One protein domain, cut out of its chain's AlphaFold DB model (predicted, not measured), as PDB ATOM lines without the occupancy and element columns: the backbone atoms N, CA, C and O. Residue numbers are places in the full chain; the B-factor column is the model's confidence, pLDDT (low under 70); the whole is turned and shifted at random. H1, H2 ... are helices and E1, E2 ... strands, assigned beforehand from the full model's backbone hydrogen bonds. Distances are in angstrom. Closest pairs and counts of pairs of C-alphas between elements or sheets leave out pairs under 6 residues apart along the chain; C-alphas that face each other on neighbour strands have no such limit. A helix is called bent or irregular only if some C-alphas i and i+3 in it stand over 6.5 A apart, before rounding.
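Overview. This is residues 34 to 62 and 75 to 189 of the 189 residues of an uncharacterized protein of Borreliella lanei (UniProt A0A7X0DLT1). One long antiparallel sheet of eight strands curls like part of a barrel and folds back on itself, nearly closing where its two edge strands, E6 and E7, come near each other without being paired. H2 and H3 pack together on one face of this sheet, H2 mainly on E5 and E6 and H3 by E7, E1 and E2, while the short H1 sits by E1. The printed part has 144 residues, with three named helices and eight named strands in the order H1 E1 E2 E3 E4 H2 E5 E6 E7 E8 H3. Across the sheet the strands run E6, E5, E4, E3, E2, E1, E8, E7, and the class is mixed, helices and strands. The whole is compact, with a radius of gyration of the C-alphas of 15.0 A and spans of 45 by 33 by 33 A.

Along the chain. Start with the sheet at C-alpha 76, at (27.196, -31.253, 12.741), where E2 begins; it is the longest strand, residues 76 to 85, 27.3 A from first to last C-alpha. E3, residues 91 to 98, spans 22.0 A, and E4, residues 102 to 110, spans 22.5 A and bends by 60 degrees at residue 107. Look next for E5 at residues 126 to 132, 18.8 A, and E6 at residues 143 to 148, 15.8 A. E1 is residues 51 to 57, 18.6 A; E7 is residues 154 to 161, 21.3 A; E8 is residues 171 to 178, 22.6 A. H2, residues 112 to 124, runs 19.5 A from C-alpha 112 at (13.753, -15.610, -9.992); it is only just irregular, C-alphas 113 and 116 being 7.0 A apart. H1 is residues 34 to 39, 8.4 A, and H3 is residues 179 to 187, 12.0 A, ending at C-alpha 187, (25.094, -20.826, -12.689).

Arrangement. Read the sheet as a folded sheet, bent back on itself into two leaves: E6 and E5 face E3, E2, E1, E8 and E7, with E4 as the hinge. E2, E3 and E4 form a meander, each strand the antiparallel neighbour of the one before; look for N 94 and O 82 at 2.9 A, and for N 95 and O 105 at 2.8 A. E5 pairs in a staggered way: with E4 over residues 131 to 132, where N 131 and O 109 are 2.8 A apart, and with E6 over residues 126 to 131, where N 146 and O 128 are 2.8 A apart. On the other side of E2 is E1, with N 54 and O 79 at 2.9 A; then comes E8, with N 176 and O 55 at 2.8 A from E1. E7 and E8 form a hairpin, with N 157 and O 175 at 2.8 A. The closest C-alphas of the edge strands E6 and E7, those of Ile 148 and Val 155, are 5.7 A apart. The three helices are on the same face of the sheet. The closest C-alphas of H2 and E5 are those of Leu 118 and Phe 128, 5.4 A. H2 touches H3 with residues 119 to 123 alone, Ile 122 and Gly 179 having the closest C-alphas at 6.0 A, at a shallow tilt of 30 degrees, opposite ways. H3 has a height over the sheet of 7.6 A and lies over none of its strands. The closest C-alphas of H1 and E1 are those of Leu 38 and Gln 53, 7.5 A. Every O i to N i+4 pair is within hydrogen-bond range in H1 and H3, and 7 of 9 are in H2.

Size, cuts and confidence. The two C-alphas farthest apart, those of Asp 45 and Thr 166, are 46.8 A apart. Residues 63 to 74 are not printed; C-alphas 62 and 75 are 13.6 A apart across that cut, which falls in the link from E1 to E2. The link from H1 to E1, 11 residues, is long. The mean pLDDT of the printed part is 75.0, and 50 residues are under 70, among them residues 34 to 48 and 160 to 172.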
ATOM      1  N   ILE A  34      35.509 -27.867   9.744       57.72
ATOM      2  CA  ILE A  34      34.596 -27.765   8.592       57.72
ATOM      3  C   ILE A  34      35.305 -28.210   7.310       57.72
ATOM      4  O   ILE A  34      34.780 -29.062   6.596       57.72
ATOM      5  N   VAL A  35      36.530 -27.721   7.081       62.50
ATOM      6  CA  VAL A  35      37.379 -28.138   5.957       62.50
ATOM      7  C   VAL A  35      37.601 -29.648   5.990       62.50
ATOM      8  O   VAL A  35      37.362 -30.309   4.989       62.50
ATOM      9  N   LYS A  36      37.979 -30.229   7.137       58.50
ATOM     10  CA  LYS A  36      38.150 -31.686   7.278       58.50
ATOM     11  C   LYS A  36      36.851 -32.456   7.047       58.50
ATOM     12  O   LYS A  36      36.889 -33.502   6.416       58.50
ATOM     13  N   TYR A  37      35.709 -31.970   7.529       55.69
ATOM     14  CA  TYR A  37      34.421 -32.641   7.340       55.69
ATOM     15  C   TYR A  37      33.952 -32.616   5.885       55.69
ATOM     16  O   TYR A  37      33.373 -33.603   5.438       55.69
ATOM     17  N   LEU A  38      34.205 -31.526   5.157       56.03
ATOM     18  CA  LEU A  38      33.865 -31.406   3.738       56.03
ATOM     19  C   LEU A  38      34.893 -32.109   2.839       56.03
ATOM     20  O   LEU A  38      34.507 -32.718   1.851       56.03
ATOM     21  N   ALA A  39      36.175 -32.113   3.213       56.78
ATOM     22  CA  ALA A  39      37.231 -32.846   2.511       56.78
ATOM     23  C   ALA A  39      37.131 -34.370   2.711       56.78
ATOM     24  O   ALA A  39      37.418 -35.130   1.791       56.78
ATOM     25  N   ASN A  40      36.695 -34.827   3.892       49.09
ATOM     26  CA  ASN A  40      36.451 -36.249   4.177       49.09
ATOM     27  C   ASN A  40      35.112 -36.746   3.620       49.09
ATOM     28  O   ASN A  40      34.857 -37.952   3.604       49.09
ATOM     29  N   GLY A  41      34.252 -35.836   3.166       47.81
ATOM     30  CA  GLY A  41      33.106 -36.161   2.340       47.81
ATOM     31  C   GLY A  41      33.580 -36.508   0.936       47.81
ATOM     32  O   GLY A  41      33.404 -35.716   0.016       47.81
ATOM     33  N   SER A  42      34.189 -37.687   0.764       44.06
ATOM     34  CA  SER A  42      34.375 -38.263  -0.570       44.06
ATOM     35  C   SER A  42      33.054 -38.103  -1.315       44.06
ATOM     36  O   SER A  42      32.007 -38.500  -0.790       44.06
ATOM     37  N   GLN A  43      33.072 -37.442  -2.476       45.94
ATOM     38  CA  GLN A  43      31.935 -37.486  -3.385       45.94
ATOM     39  C   GLN A  43      31.656 -38.966  -3.622       45.94
ATOM     40  O   GLN A  43      32.392 -39.634  -4.337       45.94
ATOM     41  N   THR A  44      30.631 -39.507  -2.964       45.00
ATOM     42  CA  THR A  44      30.140 -40.840  -3.294       45.00
ATOM     43  C   THR A  44      29.810 -40.819  -4.781       45.00
ATOM     44  O   THR A  44      29.208 -39.838  -5.223       45.00
ATOM     45  N   ASP A  45      30.168 -41.868  -5.519       41.12
ATOM     46  CA  ASP A  45      30.177 -41.964  -6.992       41.12
ATOM     47  C   ASP A  45      28.835 -41.674  -7.721       41.12
ATOM     48  O   ASP A  45      28.713 -41.887  -8.923       41.12
ATOM     49  N   ILE A  46      27.803 -41.179  -7.027       51.47
ATOM     50  CA  ILE A  46      26.478 -40.845  -7.565       51.47
ATOM     51  C   ILE A  46      25.940 -39.523  -6.973       51.47
ATOM     52  O   ILE A  46      24.771 -39.428  -6.597       51.47
ATOM     53  N   GLN A  47      26.777 -38.491  -6.834       56.38
ATOM     54  CA  GLN A  47      26.282 -37.133  -6.570       56.38
ATOM     55  C   GLN A  47      25.823 -36.508  -7.891       56.38
ATOM     56  O   GLN A  47      26.621 -36.348  -8.817       56.38
ATOM     57  N   PHE A  48      24.533 -36.174  -7.999       66.00
ATOM     58  CA  PHE A  48      23.999 -35.541  -9.210       66.00
ATOM     59  C   PHE A  48      24.586 -34.133  -9.394       66.00
ATOM     60  O   PHE A  48      24.979 -33.481  -8.429       66.00
ATOM     61  N   SER A  49      24.620 -33.631 -10.634       81.06
ATOM     62  CA  SER A  49      25.203 -32.315 -10.962       81.06
ATOM     63  C   SER A  49      24.554 -31.145 -10.215       81.06
ATOM     64  O   SER A  49      25.151 -30.077 -10.118       81.06
ATOM     65  N   ASN A  50      23.349 -31.354  -9.685       84.62
ATOM     66  CA  ASN A  50      22.581 -30.385  -8.924       84.62
ATOM     67  C   ASN A  50      22.492 -30.709  -7.421       84.62
ATOM     68  O   ASN A  50      21.677 -30.128  -6.705       84.62
ATOM     69  N   GLU A  51      23.311 -31.639  -6.935       88.44
ATOM     70  CA  GLU A  51      23.433 -31.972  -5.521       88.44
ATOM     71  C   GLU A  51      24.729 -31.430  -4.936       88.44
ATOM     72  O   GLU A  51      25.764 -31.376  -5.601       88.44
ATOM     73  N   ILE A  52      24.682 -31.056  -3.663       86.31
ATOM     74  CA  ILE A  52      25.810 -30.506  -2.921       86.31
ATOM     75  C   ILE A  52      25.838 -31.070  -1.504       86.31
ATOM     76  O   ILE A  52      24.809 -31.157  -0.836       86.31
ATOM     77  N   GLN A  53      27.019 -31.470  -1.039       85.81
ATOM     78  CA  GLN A  53      27.196 -31.847   0.359       85.81
ATOM     79  C   GLN A  53      27.115 -30.601   1.242       85.81
ATOM     80  O   GLN A  53      27.644 -29.543   0.900       85.81
ATOM     81  N   ALA A  54      26.462 -30.743   2.387       86.00
ATOM     82  CA  ALA A  54      26.333 -29.689   3.374       86.00
ATOM     83  C   ALA A  54      26.531 -30.251   4.782       86.00
ATOM     84  O   ALA A  54      26.265 -31.426   5.047       86.00
ATOM     85  N   LEU A  55      26.953 -29.391   5.703       84.00
ATOM     86  CA  LEU A  55      26.906 -29.680   7.132       84.00
ATOM     87  C   LEU A  55      25.639 -29.081   7.711       84.00
ATOM     88  O   LEU A  55      25.388 -27.889   7.559       84.00
ATOM     89  N   LYS A  56      24.854 -29.900   8.393       84.62
ATOM     90  CA  LYS A  56      23.651 -29.478   9.097       84.62
ATOM     91  C   LYS A  56      23.920 -29.453  10.588       84.62
ATOM     92  O   LYS A  56      24.355 -30.450  11.162       84.62
ATOM     93  N   ASP A  57      23.635 -28.320  11.204       78.31
ATOM     94  CA  ASP A  57      23.629 -28.163  12.655       78.31
ATOM     95  C   ASP A  57      22.465 -28.970  13.251       78.31
ATOM     96  O   ASP A  57      21.300 -28.723  12.928       78.31
ATOM     97  N   THR A  58      22.769 -29.968  14.086       66.38
ATOM     98  CA  THR A  58      21.764 -30.841  14.714       66.38
ATOM     99  C   THR A  58      21.426 -30.442  16.138       66.38
ATOM    100  O   THR A  58      20.959 -31.286  16.908       66.38
ATOM    101  N   ARG A  59      21.662 -29.185  16.530       63.12
ATOM    102  CA  ARG A  59      21.120 -28.658  17.784       63.12
ATOM    103  C   ARG A  59      19.591 -28.702  17.741       63.12
ATOM    104  O   ARG A  59      18.917 -27.753  17.363       63.12
ATOM    105  N   THR A  60      19.046 -29.841  18.153       48.47
ATOM    106  CA  THR A  60      17.658 -29.979  18.571       48.47
ATOM    107  C   THR A  60      17.599 -29.327  19.939       48.47
ATOM    108  O   THR A  60      18.312 -29.753  20.845       48.47
ATOM    109  N   ILE A  61      16.820 -28.262  20.091       46.59
ATOM    110  CA  ILE A  61      16.652 -27.625  21.395       46.59
ATOM    111  C   ILE A  61      15.851 -28.587  22.265       46.59
ATOM    112  O   ILE A  61      14.625 -28.595  22.244       46.59
ATOM    113  N   THR A  62      16.540 -29.447  23.009       33.88
ATOM    114  CA  THR A  62      15.987 -29.978  24.249       33.88
ATOM    115  C   THR A  62      15.889 -28.791  25.193       33.88
ATOM    116  O   THR A  62      16.889 -28.109  25.423       33.88
ATOM    117  N   THR A  75      26.897 -30.246  17.300       66.12
ATOM    118  CA  THR A  75      27.050 -31.483  16.542       66.12
ATOM    119  C   THR A  75      26.600 -31.198  15.115       66.12
ATOM    120  O   THR A  75      25.451 -30.822  14.881       66.12
ATOM    121  N   TYR A  76      27.516 -31.335  14.160       72.19
ATOM    122  CA  TYR A  76      27.196 -31.253  12.741       72.19
ATOM    123  C   TYR A  76      27.037 -32.660  12.177       72.19
ATOM    124  O   TYR A  76      27.859 -33.535  12.456       72.19
ATOM    125  N   ILE A  77      26.015 -32.866  11.350       77.25
ATOM    126  CA  ILE A  77      25.903 -34.059  10.506       77.25
ATOM    127  C   ILE A  77      26.125 -33.679   9.049       77.25
ATOM    128  O   ILE A  77      25.741 -32.591   8.614       77.25
ATOM    129  N   GLN A  78      26.717 -34.590   8.284       80.06
ATOM    130  CA  GLN A  78      26.743 -34.467   6.832       80.06
ATOM    131  C   GLN A  78      25.349 -34.757   6.271       80.06
ATOM    132  O   GLN A  78      24.672 -35.700   6.686       80.06
ATOM    133  N   THR A  79      24.927 -33.942   5.315       84.62
ATOM    134  CA  THR A  79      23.688 -34.110   4.558       84.62
ATOM    135  C   THR A  79      23.924 -33.743   3.094       84.62
ATOM    136  O   THR A  79      24.974 -33.202   2.739       84.62
ATOM    137  N   ILE A  80      22.958 -34.047   2.232       87.75
ATOM    138  CA  ILE A  80      22.984 -33.652   0.822       87.75
ATOM    139  C   ILE A  80      21.845 -32.669   0.598       87.75
ATOM    140  O   ILE A  80      20.696 -32.950   0.941       87.75
ATOM    141  N   LEU A  81      22.161 -31.530  -0.002       90.50
ATOM    142  CA  LEU A  81      21.173 -30.602  -0.518       90.50
ATOM    143  C   LEU A  81      21.034 -30.790  -2.024       90.50
ATOM    144  O   LEU A  81      22.019 -30.976  -2.732       90.50
ATOM    145  N   LYS A  82      19.801 -30.725  -2.510       91.62
ATOM    146  CA  LYS A  82      19.452 -30.744  -3.926       91.62
ATOM    147  C   LYS A  82      18.966 -29.356  -4.322       91.62
ATOM    148  O   LYS A  82      18.066 -28.817  -3.678       91.62
ATOM    149  N   ILE A  83      19.579 -28.788  -5.355       92.62
ATOM    150  CA  ILE A  83      19.299 -27.449  -5.875       92.62
ATOM    151  C   ILE A  83      18.571 -27.609  -7.210       92.62
ATOM    152  O   ILE A  83      19.072 -28.258  -8.124       92.62
ATOM    153  N   GLU A  84      17.363 -27.076  -7.334       92.19
ATOM    154  CA  GLU A  84      16.492 -27.373  -8.474       92.19
ATOM    155  C   GLU A  84      15.844 -26.113  -9.018       92.19
ATOM    156  O   GLU A  84      15.042 -25.471  -8.338       92.19
ATOM    157  N   LYS A  85      16.129 -25.802 -10.280       92.25
ATOM    158  CA  LYS A  85      15.409 -24.761 -10.999       92.25
ATOM    159  C   LYS A  85      14.038 -25.266 -11.423       92.25
ATOM    160  O   LYS A  85      13.901 -26.347 -11.991       92.25
ATOM    161  N   GLN A  86      13.033 -24.472 -11.110       90.62
ATOM    162  CA  GLN A  86      11.642 -24.717 -11.446       90.62
ATOM    163  C   GLN A  86      11.323 -24.158 -12.839       90.62
ATOM    164  O   GLN A  86      12.063 -23.335 -13.381       90.62
ATOM    165  N   ILE A  87      10.200 -24.590 -13.421       87.00
ATOM    166  CA  ILE A  87       9.758 -24.165 -14.765       87.00
ATOM    167  C   ILE A  87       9.555 -22.642 -14.840       87.00
ATOM    168  O   ILE A  87       9.860 -22.024 -15.857       87.00
ATOM    169  N   ASP A  88       9.090 -22.025 -13.755       90.44
ATOM    170  CA  ASP A  88       8.901 -20.573 -13.631       90.44
ATOM    171  C   ASP A  88      10.213 -19.800 -13.371       90.44
ATOM    172  O   ASP A  88      10.220 -18.571 -13.275       90.44
ATOM    173  N   GLY A  89      11.348 -20.503 -13.319       90.44
ATOM    174  CA  GLY A  89      12.679 -19.933 -13.144       90.44
ATOM    175  C   GLY A  89      13.086 -19.694 -11.692       90.44
ATOM    176  O   GLY A  89      14.169 -19.155 -11.479       90.44
ATOM    177  N   LYS A  90      12.272 -20.092 -10.708       94.62
ATOM    178  CA  LYS A  90      12.654 -20.090  -9.287       94.62
ATOM    179  C   LYS A  90      13.676 -21.184  -8.990       94.62
ATOM    180  O   LYS A  90      13.800 -22.143  -9.751       94.62
ATOM    181  N   ILE A  91      14.376 -21.079  -7.864       94.88
ATOM    182  CA  ILE A  91      15.286 -22.127  -7.379       94.88
ATOM    183  C   ILE A  91      14.774 -22.678  -6.055       94.88
ATOM    184  O   ILE A  91      14.600 -21.929  -5.100       94.88
ATOM    185  N   ASN A  92      14.612 -23.995  -5.981       93.81
ATOM    186  CA  ASN A  92      14.339 -24.708  -4.740       93.81
ATOM    187  C   ASN A  92      15.620 -25.317  -4.175       93.81
ATOM    188  O   ASN A  92      16.421 -25.896  -4.910       93.81
ATOM    189  N   ILE A  93      15.780 -25.218  -2.859       92.81
ATOM    190  CA  ILE A  93      16.805 -25.919  -2.086       92.81
ATOM    191  C   ILE A  93      16.089 -26.920  -1.183       92.81
ATOM    192  O   ILE A  93      15.258 -26.543  -0.353       92.81
ATOM    193  N   ASN A  94      16.427 -28.196  -1.345       91.81
ATOM    194  CA  ASN A  94      15.816 -29.313  -0.633       91.81
ATOM    195  C   ASN A  94      16.892 -30.135   0.081       91.81
ATOM    196  O   ASN A  94      17.978 -30.317  -0.454       91.81
ATOM    197  N   GLU A  95      16.598 -30.679   1.258       90.38
ATOM    198  CA  GLU A  95      17.443 -31.682   1.913       90.38
ATOM    199  C   GLU A  95      17.063 -33.082   1.420       90.38
ATOM    200  O   GLU A  95      15.893 -33.458   1.452       90.38
ATOM    201  N   VAL A  96      18.038 -33.871   0.977       86.75
ATOM    202  CA  VAL A  96      17.835 -35.264   0.565       86.75
ATOM    203  C   VAL A  96      17.930 -36.165   1.793       86.75
ATOM    204  O   VAL A  96      19.007 -36.358   2.358       86.75
ATOM    205  N   THR A  97      16.814 -36.768   2.194       75.38
ATOM    206  CA  THR A  97      16.740 -37.729   3.298       75.38
ATOM    207  C   THR A  97      16.623 -39.158   2.773       75.38
ATOM    208  O   THR A  97      15.770 -39.477   1.948       75.38
ATOM    209  N   LYS A  98      17.487 -40.048   3.273       62.41
ATOM    210  CA  LYS A  98      17.482 -41.479   2.945       62.41
ATOM    211  C   LYS A  98      16.701 -42.250   4.013       62.41
ATOM    212  O   LYS A  98      17.303 -42.799   4.931       62.41
ATOM    213  N   LYS A  99      15.373 -42.301   3.939       44.06
ATOM    214  CA  LYS A  99      14.591 -43.275   4.720       44.06
ATOM    215  C   LYS A  99      13.575 -43.915   3.778       44.06
ATOM    216  O   LYS A  99      12.746 -43.220   3.219       44.06
ATOM    217  N   ASN A 100      13.710 -45.222   3.537       44.91
ATOM    218  CA  ASN A 100      12.837 -46.047   2.677       44.91
ATOM    219  C   ASN A 100      12.646 -45.580   1.212       44.91
ATOM    220  O   ASN A 100      11.740 -46.042   0.526       44.91
ATOM    221  N   GLY A 101      13.519 -44.705   0.716       56.53
ATOM    222  CA  GLY A 101      13.437 -44.060  -0.591       56.53
ATOM    223  C   GLY A 101      14.238 -42.756  -0.571       56.53
ATOM    224  O   GLY A 101      14.771 -42.368   0.474       56.53
ATOM    225  N   LYS A 102      14.368 -42.089  -1.722       65.75
ATOM    226  CA  LYS A 102      14.938 -40.736  -1.790       65.75
ATOM    227  C   LYS A 102      13.822 -39.734  -1.516       65.75
ATOM    228  O   LYS A 102      13.167 -39.266  -2.441       65.75
ATOM    229  N   GLU A 103      13.588 -39.445  -0.245       71.19
ATOM    230  CA  GLU A 103      12.672 -38.383   0.159       71.19
ATOM    231  C   GLU A 103      13.419 -37.048   0.128       71.19
ATOM    232  O   GLU A 103      14.572 -36.954   0.547       71.19
ATOM    233  N   THR A 104      12.788 -36.003  -0.400       80.44
ATOM    234  CA  THR A 104      13.344 -34.646  -0.391       80.44
ATOM    235  C   THR A 104      12.518 -33.778   0.539       80.44
ATOM    236  O   THR A 104      11.341 -33.527   0.278       80.44
ATOM    237  N   LYS A 105      13.135 -33.287   1.609       87.56
ATOM    238  CA  LYS A 105      12.530 -32.327   2.523       87.56
ATOM    239  C   LYS A 105      12.730 -30.914   1.984       87.56
ATOM    240  O   LYS A 105      13.861 -30.449   1.860       87.56
ATOM    241  N   LYS A 106      11.629 -30.221   1.700       89.38
ATOM    242  CA  LYS A 106      11.644 -28.821   1.253       89.38
ATOM    243  C   LYS A 106      12.275 -27.917   2.302       89.38
ATOM    244  O   LYS A 106      11.929 -28.046   3.476       89.38
ATOM    245  N   LEU A 107      13.165 -27.015   1.883       88.56
ATOM    246  CA  LEU A 107      13.759 -26.003   2.758       88.56
ATOM    247  C   LEU A 107      13.385 -24.592   2.302       88.56
ATOM    248  O   LEU A 107      12.675 -23.888   3.016       88.56
ATOM    249  N   LEU A 108      13.850 -24.194   1.113       89.81
ATOM    250  CA  LEU A 108      13.799 -22.807   0.649       89.81
ATOM    251  C   LEU A 108      13.424 -22.705  -0.820       89.81
ATOM    252  O   LEU A 108      13.849 -23.533  -1.623       89.81
ATOM    253  N   GLU A 109      12.695 -21.647  -1.156       92.25
ATOM    254  CA  GLU A 109      12.446 -21.209  -2.529       92.25
ATOM    255  C   GLU A 109      13.022 -19.804  -2.720       92.25
ATOM    256  O   GLU A 109      12.770 -18.892  -1.933       92.25
ATOM    257  N   ILE A 110      13.803 -19.621  -3.776       92.88
ATOM    258  CA  ILE A 110      14.413 -18.350  -4.153       92.88
ATOM    259  C   ILE A 110      13.698 -17.866  -5.405       92.88
ATOM    260  O   ILE A 110      13.706 -18.546  -6.436       92.88
ATOM    261  N   GLN A 111      13.072 -16.693  -5.301       93.75
ATOM    262  CA  GLN A 111      12.383 -16.077  -6.430       93.75
ATOM    263  C   GLN A 111      13.372 -15.733  -7.546       93.75
ATOM    264  O   GLN A 111      14.536 -15.413  -7.283       93.75
ATOM    265  N   LYS A 112      12.915 -15.798  -8.798       94.12
ATOM    266  CA  LYS A 112      13.753 -15.610  -9.992       94.12
ATOM    267  C   LYS A 112      14.502 -14.273  -9.960       94.12
ATOM    268  O   LYS A 112      15.685 -14.211 -10.291       94.12
ATOM    269  N   GLU A 113      13.824 -13.218  -9.531       93.19
ATOM    270  CA  GLU A 113      14.343 -11.861  -9.357       93.19
ATOM    271  C   GLU A 113      15.468 -11.765  -8.314       93.19
ATOM    272  O   GLU A 113      16.344 -10.912  -8.435       93.19
ATOM    273  N   ASN A 114      15.507 -12.682  -7.344       92.81
ATOM    274  CA  ASN A 114      16.499 -12.698  -6.269       92.81
ATOM    275  C   ASN A 114      17.733 -13.556  -6.614       92.81
ATOM    276  O   ASN A 114      18.700 -13.571  -5.853       92.81
ATOM    277  N   ILE A 115      17.756 -14.248  -7.764       92.50
ATOM    278  CA  ILE A 115      18.879 -15.125  -8.151       92.50
ATOM    279  C   ILE A 115      20.171 -14.328  -8.381       92.50
ATOM    280  O   ILE A 115      21.248 -14.807  -8.028       92.50
ATOM    281  N   SER A 116      20.097 -13.117  -8.946       92.50
ATOM    282  CA  SER A 116      21.297 -12.276  -9.099       92.50
ATOM    283  C   SER A 116      21.872 -11.898  -7.736       92.50
ATOM    284  O   SER A 116      23.061 -12.080  -7.501       92.50
ATOM    285  N   GLN A 117      21.008 -11.481  -6.804       92.06
ATOM    286  CA  GLN A 117      21.407 -11.130  -5.439       92.06
ATOM    287  C   GLN A 117      21.999 -12.323  -4.685       92.06
ATOM    288  O   GLN A 117      22.944 -12.156  -3.926       92.06
ATOM    289  N   LEU A 118      21.480 -13.532  -4.911       90.88
ATOM    290  CA  LEU A 118      22.071 -14.760  -4.385       90.88
ATOM    291  C   LEU A 118      23.504 -14.960  -4.891       90.88
ATOM    292  O   LEU A 118      24.390 -15.245  -4.089       90.88
ATOM    293  N   LYS A 119      23.746 -14.815  -6.200       91.12
ATOM    294  CA  LYS A 119      25.094 -14.966  -6.775       91.12
ATOM    295  C   LYS A 119      26.059 -13.934  -6.196       91.12
ATOM    296  O   LYS A 119      27.147 -14.307  -5.764       91.12
ATOM    297  N   ASP A 120      25.622 -12.680  -6.116       89.44
ATOM    298  CA  ASP A 120      26.416 -11.593  -5.543       89.44
ATOM    299  C   ASP A 120      26.715 -11.846  -4.059       89.44
ATOM    300  O   ASP A 120      27.859 -11.720  -3.632       89.44
ATOM    301  N   ALA A 121      25.721 -12.293  -3.283       87.69
ATOM    302  CA  ALA A 121      25.898 -12.606  -1.869       87.69
ATOM    303  C   ALA A 121      26.856 -13.788  -1.640       87.69
ATOM    304  O   ALA A 121      27.605 -13.781  -0.667       87.69
ATOM    305  N   ILE A 122      26.868 -14.792  -2.526       86.06
ATOM    306  CA  ILE A 122      27.844 -15.892  -2.458       86.06
ATOM    307  C   ILE A 122      29.256 -15.381  -2.773       86.06
ATOM    308  O   ILE A 122      30.210 -15.779  -2.110       86.06
ATOM    309  N   GLN A 123      29.397 -14.514  -3.780       85.88
ATOM    310  CA  GLN A 123      30.702 -14.081  -4.280       85.88
ATOM    311  C   GLN A 123      31.356 -12.996  -3.413       85.88
ATOM    312  O   GLN A 123      32.576 -12.986  -3.256       85.88
ATOM    313  N   TYR A 124      30.555 -12.089  -2.857       83.62
ATOM    314  CA  TYR A 124      31.036 -10.884  -2.177       83.62
ATOM    315  C   TYR A 124      30.602 -10.800  -0.705       83.62
ATOM    316  O   TYR A 124      30.999  -9.867  -0.007       83.62
ATOM    317  N   GLY A 125      29.817 -11.767  -0.216       79.94
ATOM    318  CA  GLY A 125      29.118 -11.669   1.066       79.94
ATOM    319  C   GLY A 125      27.863 -10.789   0.975       79.94
ATOM    320  O   GLY A 125      27.624 -10.110  -0.024       79.94
ATOM    321  N   GLY A 126      27.031 -10.802   2.017       84.19
ATOM    322  CA  GLY A 126      25.817  -9.981   2.097       84.19
ATOM    323  C   GLY A 126      24.572 -10.792   2.432       84.19
ATOM    324  O   GLY A 126      24.618 -11.718   3.233       84.19
ATOM    325  N   SER A 127      23.425 -10.440   1.854       83.75
ATOM    326  CA  SER A 127      22.174 -11.160   2.105       83.75
ATOM    327  C   SER A 127      21.275 -11.212   0.881       83.75
ATOM    328  O   SER A 127      21.256 -10.271   0.093       83.75
ATOM    329  N   PHE A 128      20.466 -12.262   0.779       86.69
ATOM    330  CA  PHE A 128      19.433 -12.408  -0.246       86.69
ATOM    331  C   PHE A 128      18.110 -12.847   0.385       86.69
ATOM    332  O   PHE A 128      18.087 -13.366   1.501       86.69
ATOM    333  N   LYS A 129      16.994 -12.641  -0.319       87.12
ATOM    334  CA  LYS A 129      15.675 -13.075   0.153       87.12
ATOM    335  C   LYS A 129      15.327 -14.475  -0.339       87.12
ATOM    336  O   LYS A 129      15.507 -14.787  -1.518       87.12
ATOM    337  N   ALA A 130      14.764 -15.284   0.551       88.81
ATOM    338  CA  ALA A 130      14.193 -16.586   0.227       88.81
ATOM    339  C   ALA A 130      12.893 -16.825   1.001       88.81
ATOM    340  O   ALA A 130      12.719 -16.342   2.119       88.81
ATOM    341  N   LYS A 131      11.991 -17.598   0.403       88.75
ATOM    342  CA  LYS A 131      10.731 -18.045   0.992       88.75
ATOM    343  C   LYS A 131      10.965 -19.337   1.769       88.75
ATOM    344  O   LYS A 131      11.547 -20.285   1.235       88.75
ATOM    345  N   ASP A 132      10.476 -19.398   3.005       85.62
ATOM    346  CA  ASP A 132      10.425 -20.655   3.755       85.62
ATOM    347  C   ASP A 132       9.330 -21.553   3.179       85.62
ATOM    348  O   ASP A 132       8.144 -21.208   3.210       85.62
ATOM    349  N   ILE A 133       9.725 -22.709   2.653       86.88
ATOM    350  CA  ILE A 133       8.801 -23.688   2.065       86.88
ATOM    351  C   ILE A 133       8.787 -25.010   2.836       86.88
ATOM    352  O   ILE A 133       8.238 -26.003   2.347       86.88
ATOM    353  N   ARG A 134       9.380 -25.050   4.037       85.56
ATOM    354  CA  ARG A 134       9.295 -26.222   4.915       85.56
ATOM    355  C   ARG A 134       7.843 -26.523   5.265       85.56
ATOM    356  O   ARG A 134       7.023 -25.643   5.539       85.56
ATOM    357  N   GLU A 135       7.538 -27.811   5.331       78.69
ATOM    358  CA  GLU A 135       6.257 -28.268   5.851       78.69
ATOM    359  C   GLU A 135       6.109 -27.872   7.332       78.69
ATOM    360  O   GLU A 135       7.082 -27.791   8.086       78.69
ATOM    361  N   ASN A 136       4.867 -27.611   7.742       72.19
ATOM    362  CA  ASN A 136       4.479 -27.305   9.126       72.19
ATOM    363  C   ASN A 136       5.131 -26.061   9.767       72.19
ATOM    364  O   ASN A 136       5.249 -26.003  10.986       72.19
ATOM    365  N   GLN A 137       5.520 -25.053   8.978       69.75
ATOM    366  CA  GLN A 137       5.875 -23.732   9.515       69.75
ATOM    367  C   GLN A 137       4.634 -22.828   9.646       69.75
ATOM    368  O   GLN A 137       3.770 -22.869   8.767       69.75
ATOM    369  N   PRO A 138       4.515 -22.015  10.715       64.69
ATOM    370  CA  PRO A 138       3.366 -21.126  10.908       64.69
ATOM    371  C   PRO A 138       3.354 -19.959   9.909       64.69
ATOM    372  O   PRO A 138       2.284 -19.522   9.501       64.69
ATOM    373  N   ASN A 139       4.529 -19.528   9.442       65.94
ATOM    374  CA  ASN A 139       4.689 -18.441   8.473       65.94
ATOM    375  C   ASN A 139       5.068 -18.987   7.090       65.94
ATOM    376  O   ASN A 139       6.000 -18.492   6.452       65.94
ATOM    377  N   LYS A 140       4.369 -20.040   6.636       60.75
ATOM    378  CA  LYS A 140       4.473 -20.488   5.241       60.75
ATOM    379  C   LYS A 140       4.247 -19.265   4.363       60.75
ATOM    380  O   LYS A 140       3.274 -18.547   4.546       60.75
ATOM    381  N   GLU A 141       5.165 -19.049   3.436       63.22
ATOM    382  CA  GLU A 141       5.157 -17.941   2.482       63.22
ATOM    383  C   GLU A 141       5.780 -16.607   2.875       63.22
ATOM    384  O   GLU A 141       5.890 -15.733   2.016       63.22
ATOM    385  N   GLN A 142       6.292 -16.461   4.094       70.38
ATOM    386  CA  GLN A 142       7.087 -15.284   4.422       70.38
ATOM    387  C   GLN A 142       8.479 -15.372   3.778       70.38
ATOM    388  O   GLN A 142       9.190 -16.371   3.922       70.38
ATOM    389  N   GLU A 143       8.880 -14.307   3.081       75.75
ATOM    390  CA  GLU A 143      10.275 -14.126   2.687       75.75
ATOM    391  C   GLU A 143      11.103 -13.679   3.888       75.75
ATOM    392  O   GLU A 143      10.726 -12.762   4.621       75.75
ATOM    393  N   PHE A 144      12.268 -14.288   4.058       73.31
ATOM    394  CA  PHE A 144      13.251 -13.876   5.045       73.31
ATOM    395  C   PHE A 144      14.602 -13.625   4.386       73.31
ATOM    396  O   PHE A 144      14.916 -14.152   3.316       73.31
ATOM    397  N   SER A 145      15.390 -12.764   5.027       76.31
ATOM    398  CA  SER A 145      16.747 -12.469   4.576       76.31
ATOM    399  C   SER A 145      17.677 -13.573   5.061       76.31
ATOM    400  O   SER A 145      17.800 -13.798   6.263       76.31
ATOM    401  N   ILE A 146      18.329 -14.254   4.127       74.69
ATOM    402  CA  ILE A 146      19.408 -15.195   4.395       74.69
ATOM    403  C   ILE A 146      20.716 -14.431   4.299       74.69
ATOM    404  O   ILE A 146      21.021 -13.842   3.261       74.69
ATOM    405  N   TYR A 147      21.476 -14.444   5.388       72.06
ATOM    406  CA  TYR A 147      22.760 -13.769   5.477       72.06
ATOM    407  C   TYR A 147      23.908 -14.720   5.128       72.06
ATOM    408  O   TYR A 147      24.049 -15.787   5.724       72.06
ATOM    409  N   ILE A 148      24.752 -14.304   4.188       69.69
ATOM    410  CA  ILE A 148      26.009 -14.951   3.832       69.69
ATOM    411  C   ILE A 148      27.140 -14.105   4.412       69.69
ATOM    412  O   ILE A 148      27.362 -12.961   4.020       69.69
ATOM    413  N   SER A 149      27.848 -14.684   5.380       60.00
ATOM    414  CA  SER A 149      28.992 -14.036   6.012       60.00
ATOM    415  C   SER A 149      30.126 -13.802   5.016       60.00
ATOM    416  O   SER A 149      30.374 -14.622   4.138       60.00
ATOM    417  N   ASN A 150      30.873 -12.719   5.217       52.44
ATOM    418  CA  ASN A 150      31.960 -12.262   4.346       52.44
ATOM    419  C   ASN A 150      33.218 -13.159   4.404       52.44
ATOM    420  O   ASN A 150      34.275 -12.760   3.926       52.44
ATOM    421  N   TYR A 151      33.152 -14.338   5.033       54.47
ATOM    422  CA  TYR A 151      34.256 -15.296   5.102       54.47
ATOM    423  C   TYR A 151      34.083 -16.336   3.982       54.47
ATOM    424  O   TYR A 151      33.331 -17.300   4.098       54.47
ATOM    425  N   ILE A 152      34.801 -16.078   2.887       54.56
ATOM    426  CA  ILE A 152      34.542 -16.402   1.465       54.56
ATOM    427  C   ILE A 152      34.581 -17.902   1.074       54.56
ATOM    428  O   ILE A 152      34.554 -18.246  -0.100       54.56
ATOM    429  N   GLU A 153      34.582 -18.846   2.011       66.00
ATOM    430  CA  GLU A 153      34.623 -20.280   1.655       66.00
ATOM    431  C   GLU A 153      33.257 -20.974   1.779       66.00
ATOM    432  O   GLU A 153      32.924 -21.841   0.966       66.00
ATOM    433  N   TYR A 154      32.428 -20.569   2.751       75.88
ATOM    434  CA  TYR A 154      31.213 -21.302   3.101       75.88
ATOM    435  C   TYR A 154      29.975 -20.416   3.220       75.88
ATOM    436  O   TYR A 154      29.966 -19.390   3.896       75.88
ATOM    437  N   VAL A 155      28.884 -20.872   2.609       79.06
ATOM    438  CA  VAL A 155      27.559 -20.262   2.684       79.06
ATOM    439  C   VAL A 155      26.804 -20.856   3.863       79.06
ATOM    440  O   VAL A 155      26.587 -22.067   3.931       79.06
ATOM    441  N   HIS A 156      26.381 -19.988   4.778       80.31
ATOM    442  CA  HIS A 156      25.551 -20.350   5.920       80.31
ATOM    443  C   HIS A 156      24.082 -20.068   5.591       80.31
ATOM    444  O   HIS A 156      23.638 -18.925   5.622       80.31
ATOM    445  N   LEU A 157      23.300 -21.107   5.303       80.25
ATOM    446  CA  LEU A 157      21.848 -20.978   5.208       80.25
ATOM    447  C   LEU A 157      21.257 -21.078   6.613       80.25
ATOM    448  O   LEU A 157      21.112 -22.174   7.159       80.25
ATOM    449  N   GLN A 158      20.948 -19.923   7.196       77.94
ATOM    450  CA  GLN A 158      20.295 -19.816   8.498       77.94
ATOM    451  C   GLN A 158      18.788 -19.684   8.293       77.94
ATOM    452  O   GLN A 158      18.312 -18.673   7.785       77.94
ATOM    453  N   MET A 159      18.030 -20.709   8.669       75.62
ATOM    454  CA  MET A 159      16.572 -20.701   8.545       75.62
ATOM    455  C   MET A 159      15.932 -20.629   9.928       75.62
ATOM    456  O   MET A 159      16.263 -21.470  10.769       75.62
ATOM    457  N   PRO A 160      14.994 -19.702  10.178       68.75
ATOM    458  CA  PRO A 160      14.391 -19.547  11.497       68.75
ATOM    459  C   PRO A 160      13.648 -20.821  11.918       68.75
ATOM    460  O   PRO A 160      13.046 -21.520  11.109       68.75
ATOM    461  N   ILE A 161      13.679 -21.165  13.192       67.44
ATOM    462  CA  ILE A 161      12.830 -22.187  13.794       67.44
ATOM    463  C   ILE A 161      11.891 -21.426  14.710       67.44
ATOM    464  O   ILE A 161      12.316 -20.885  15.730       67.44
ATOM    465  N   ILE A 162      10.618 -21.367  14.333       58.31
ATOM    466  CA  ILE A 162       9.599 -20.763  15.184       58.31
ATOM    467  C   ILE A 162       9.185 -21.833  16.192       58.31
ATOM    468  O   ILE A 162       8.456 -22.766  15.856       58.31
ATOM    469  N   ILE A 163       9.695 -21.725  17.416       55.78
ATOM    470  CA  ILE A 163       9.218 -22.524  18.544       55.78
ATOM    471  C   ILE A 163       8.091 -21.734  19.206       55.78
ATOM    472  O   ILE A 163       8.239 -20.546  19.476       55.78
ATOM    473  N   GLN A 164       6.961 -22.391  19.471       45.94
ATOM    474  CA  GLN A 164       5.958 -21.871  20.400       45.94
ATOM    475  C   GLN A 164       6.531 -21.949  21.826       45.94
ATOM    476  O   GLN A 164       6.179 -22.842  22.591       45.94
ATOM    477  N   SER A 165       7.465 -21.070  22.183       44.97
ATOM    478  CA  SER A 165       7.877 -20.871  23.572       44.97
ATOM    479  C   SER A 165       7.660 -19.421  23.967       44.97
ATOM    480  O   SER A 165       7.837 -18.513  23.162       44.97
ATOM    481  N   THR A 166       7.282 -19.214  25.224       46.72
ATOM    482  CA  THR A 166       7.113 -17.900  25.863       46.72
ATOM    483  C   THR A 166       8.399 -17.071  25.905       46.72
ATOM    484  O   THR A 166       8.330 -15.870  26.142       46.72
ATOM    485  N   ASP A 167       9.549 -17.693  25.637       46.88
ATOM    486  CA  ASP A 167      10.845 -17.031  25.534       46.88
ATOM    487  C   ASP A 167      11.158 -16.644  24.083       46.88
ATOM    488  O   ASP A 167      11.115 -17.467  23.167       46.88
ATOM    489  N   SER A 168      11.516 -15.375  23.893       44.78
ATOM    490  CA  SER A 168      11.797 -14.689  22.624       44.78
ATOM    491  C   SER A 168      13.073 -15.151  21.897       44.78
ATOM    492  O   SER A 168      13.653 -14.402  21.109       44.78
ATOM    493  N   SER A 169      13.561 -16.360  22.161       48.38
ATOM    494  CA  SER A 169      14.749 -16.908  21.510       48.38
ATOM    495  C   SER A 169      14.408 -17.446  20.118       48.38
ATOM    496  O   SER A 169      13.767 -18.485  19.980       48.38
ATOM    497  N   ILE A 170      14.867 -16.745  19.076       52.03
ATOM    498  CA  ILE A 170      14.797 -17.218  17.687       52.03
ATOM    499  C   ILE A 170      15.921 -18.230  17.470       52.03
ATOM    500  O   ILE A 170      17.107 -17.896  17.512       52.03
ATOM    501  N   TYR A 171      15.545 -19.477  17.217       59.38
ATOM    502  CA  TYR A 171      16.488 -20.534  16.876       59.38
ATOM    503  C   TYR A 171      16.657 -20.646  15.363       59.38
ATOM    504  O   TYR A 171      15.783 -20.225  14.613       59.38
ATOM    505  N   HIS A 172      17.770 -21.221  14.901       66.75
ATOM    506  CA  HIS A 172      18.055 -21.354  13.472       66.75
ATOM    507  C   HIS A 172      18.500 -22.775  13.129       66.75
ATOM    508  O   HIS A 172      19.391 -23.322  13.778       66.75
ATOM    509  N   ASN A 173      17.912 -23.353  12.079       72.44
ATOM    510  CA  ASN A 173      18.522 -24.475  11.378       72.44
ATOM    511  C   ASN A 173      19.630 -23.906  10.499       72.44
ATOM    512  O   ASN A 173      19.347 -23.094   9.618       72.44
ATOM    513  N   ASN A 174      20.863 -24.345  10.730       80.31
ATOM    514  CA  ASN A 174      22.017 -23.874   9.979       80.31
ATOM    515  C   ASN A 174      22.511 -24.976   9.048       80.31
ATOM    516  O   ASN A 174      22.807 -26.085   9.499       80.31
ATOM    517  N   TYR A 175      22.625 -24.649   7.766       84.69
ATOM    518  CA  TYR A 175      23.311 -25.472   6.778       84.69
ATOM    519  C   TYR A 175      24.558 -24.728   6.319       84.69
ATOM    520  O   TYR A 175      24.483 -23.547   5.998       84.69
ATOM    521  N   ILE A 176      25.694 -25.411   6.303       84.38
ATOM    522  CA  ILE A 176      26.977 -24.876   5.851       84.38
ATOM    523  C   ILE A 176      27.324 -25.583   4.549       84.38
ATOM    524  O   ILE A 176      27.372 -26.813   4.503       84.38
ATOM    525  N   ILE A 177      27.527 -24.804   3.493       85.19
ATOM    526  CA  ILE A 177      27.683 -25.282   2.119       85.19
ATOM    527  C   ILE A 177      28.939 -24.655   1.525       85.19
ATOM    528  O   ILE A 177      29.212 -23.489   1.785       85.19
ATOM    529  N   ASP A 178      29.684 -25.385   0.700       85.56
ATOM    530  CA  ASP A 178      30.761 -24.791  -0.099       85.56
ATOM    531  C   ASP A 178      30.201 -23.763  -1.099       85.56
ATOM    532  O   ASP A 178      29.368 -24.093  -1.954       85.56
ATOM    533  N   GLY A 179      30.638 -22.506  -0.975       83.19
ATOM    534  CA  GLY A 179      30.103 -21.399  -1.768       83.19
ATOM    535  C   GLY A 179      30.411 -21.518  -3.260       83.19
ATOM    536  O   GLY A 179      29.534 -21.274  -4.088       83.19
ATOM    537  N   ASN A 180      31.615 -21.974  -3.618       83.44
ATOM    538  CA  ASN A 180      32.032 -22.127  -5.014       83.44
ATOM    539  C   ASN A 180      31.220 -23.214  -5.726       83.44
ATOM    540  O   ASN A 180      30.757 -23.024  -6.854       83.44
ATOM    541  N   ASN A 181      30.999 -24.343  -5.054       85.81
ATOM    542  CA  ASN A 181      30.161 -25.418  -5.567       85.81
ATOM    543  C   ASN A 181      28.707 -24.963  -5.715       85.81
ATOM    544  O   ASN A 181      28.086 -25.259  -6.738       85.81
ATOM    545  N   LEU A 182      28.176 -24.210  -4.746       88.19
ATOM    546  CA  LEU A 182      26.822 -23.665  -4.826       88.19
ATOM    547  C   LEU A 182      26.682 -22.686  -6.004       88.19
ATOM    548  O   LEU A 182      25.752 -22.821  -6.801       88.19
ATOM    549  N   LEU A 183      27.636 -21.761  -6.170       89.25
ATOM    550  CA  LEU A 183      27.666 -20.808  -7.283       89.25
ATOM    551  C   LEU A 183      27.755 -21.515  -8.639       89.25
ATOM    552  O   LEU A 183      27.041 -21.143  -9.576       89.25
ATOM    553  N   ARG A 184      28.591 -22.556  -8.741       88.00
ATOM    554  CA  ARG A 184      28.717 -23.387  -9.946       88.00
ATOM    555  C   ARG A 184      27.393 -24.059 -10.294       88.00
ATOM    556  O   ARG A 184      26.984 -24.004 -11.447       88.00
ATOM    557  N   ILE A 185      26.720 -24.669  -9.315       88.31
ATOM    558  CA  ILE A 185      25.426 -25.327  -9.537       88.31
ATOM    559  C   ILE A 185      24.397 -24.300 -10.011       88.31
ATOM    560  O   ILE A 185      23.839 -24.466 -11.088       88.31
ATOM    561  N   ILE A 186      24.203 -23.202  -9.273       89.38
ATOM    562  CA  ILE A 186      23.213 -22.163  -9.611       89.38
ATOM    563  C   ILE A 186      23.473 -21.547 -10.990       89.38
ATOM    564  O   ILE A 186      22.534 -21.190 -11.697       89.38
ATOM    565  N   SER A 187      24.737 -21.402 -11.387       87.31
ATOM    566  CA  SER A 187      25.094 -20.826 -12.689       87.31
ATOM    567  C   SER A 187      24.855 -21.774 -13.866       87.31
ATOM    568  O   SER A 187      24.734 -21.293 -14.988       87.31
ATOM    569  N   ASN A 188      24.751 -23.080 -13.607       84.44
ATOM    570  CA  ASN A 188      24.553 -24.122 -14.617       84.44
ATOM    571  C   ASN A 188      23.102 -24.638 -14.701       84.44
ATOM    572  O   ASN A 188      22.836 -25.551 -15.484       84.44
ATOM    573  N   LEU A 189      22.180 -24.091 -13.898       81.62
ATOM    574  CA  LEU A 189      20.750 -24.430 -13.902       81.62
ATOM    575  C   LEU A 189      19.936 -23.604 -14.914       81.62
ATOM    576  O   LEU A 189      20.106 -22.367 -15.018       81.62
TER     577      LEU A 189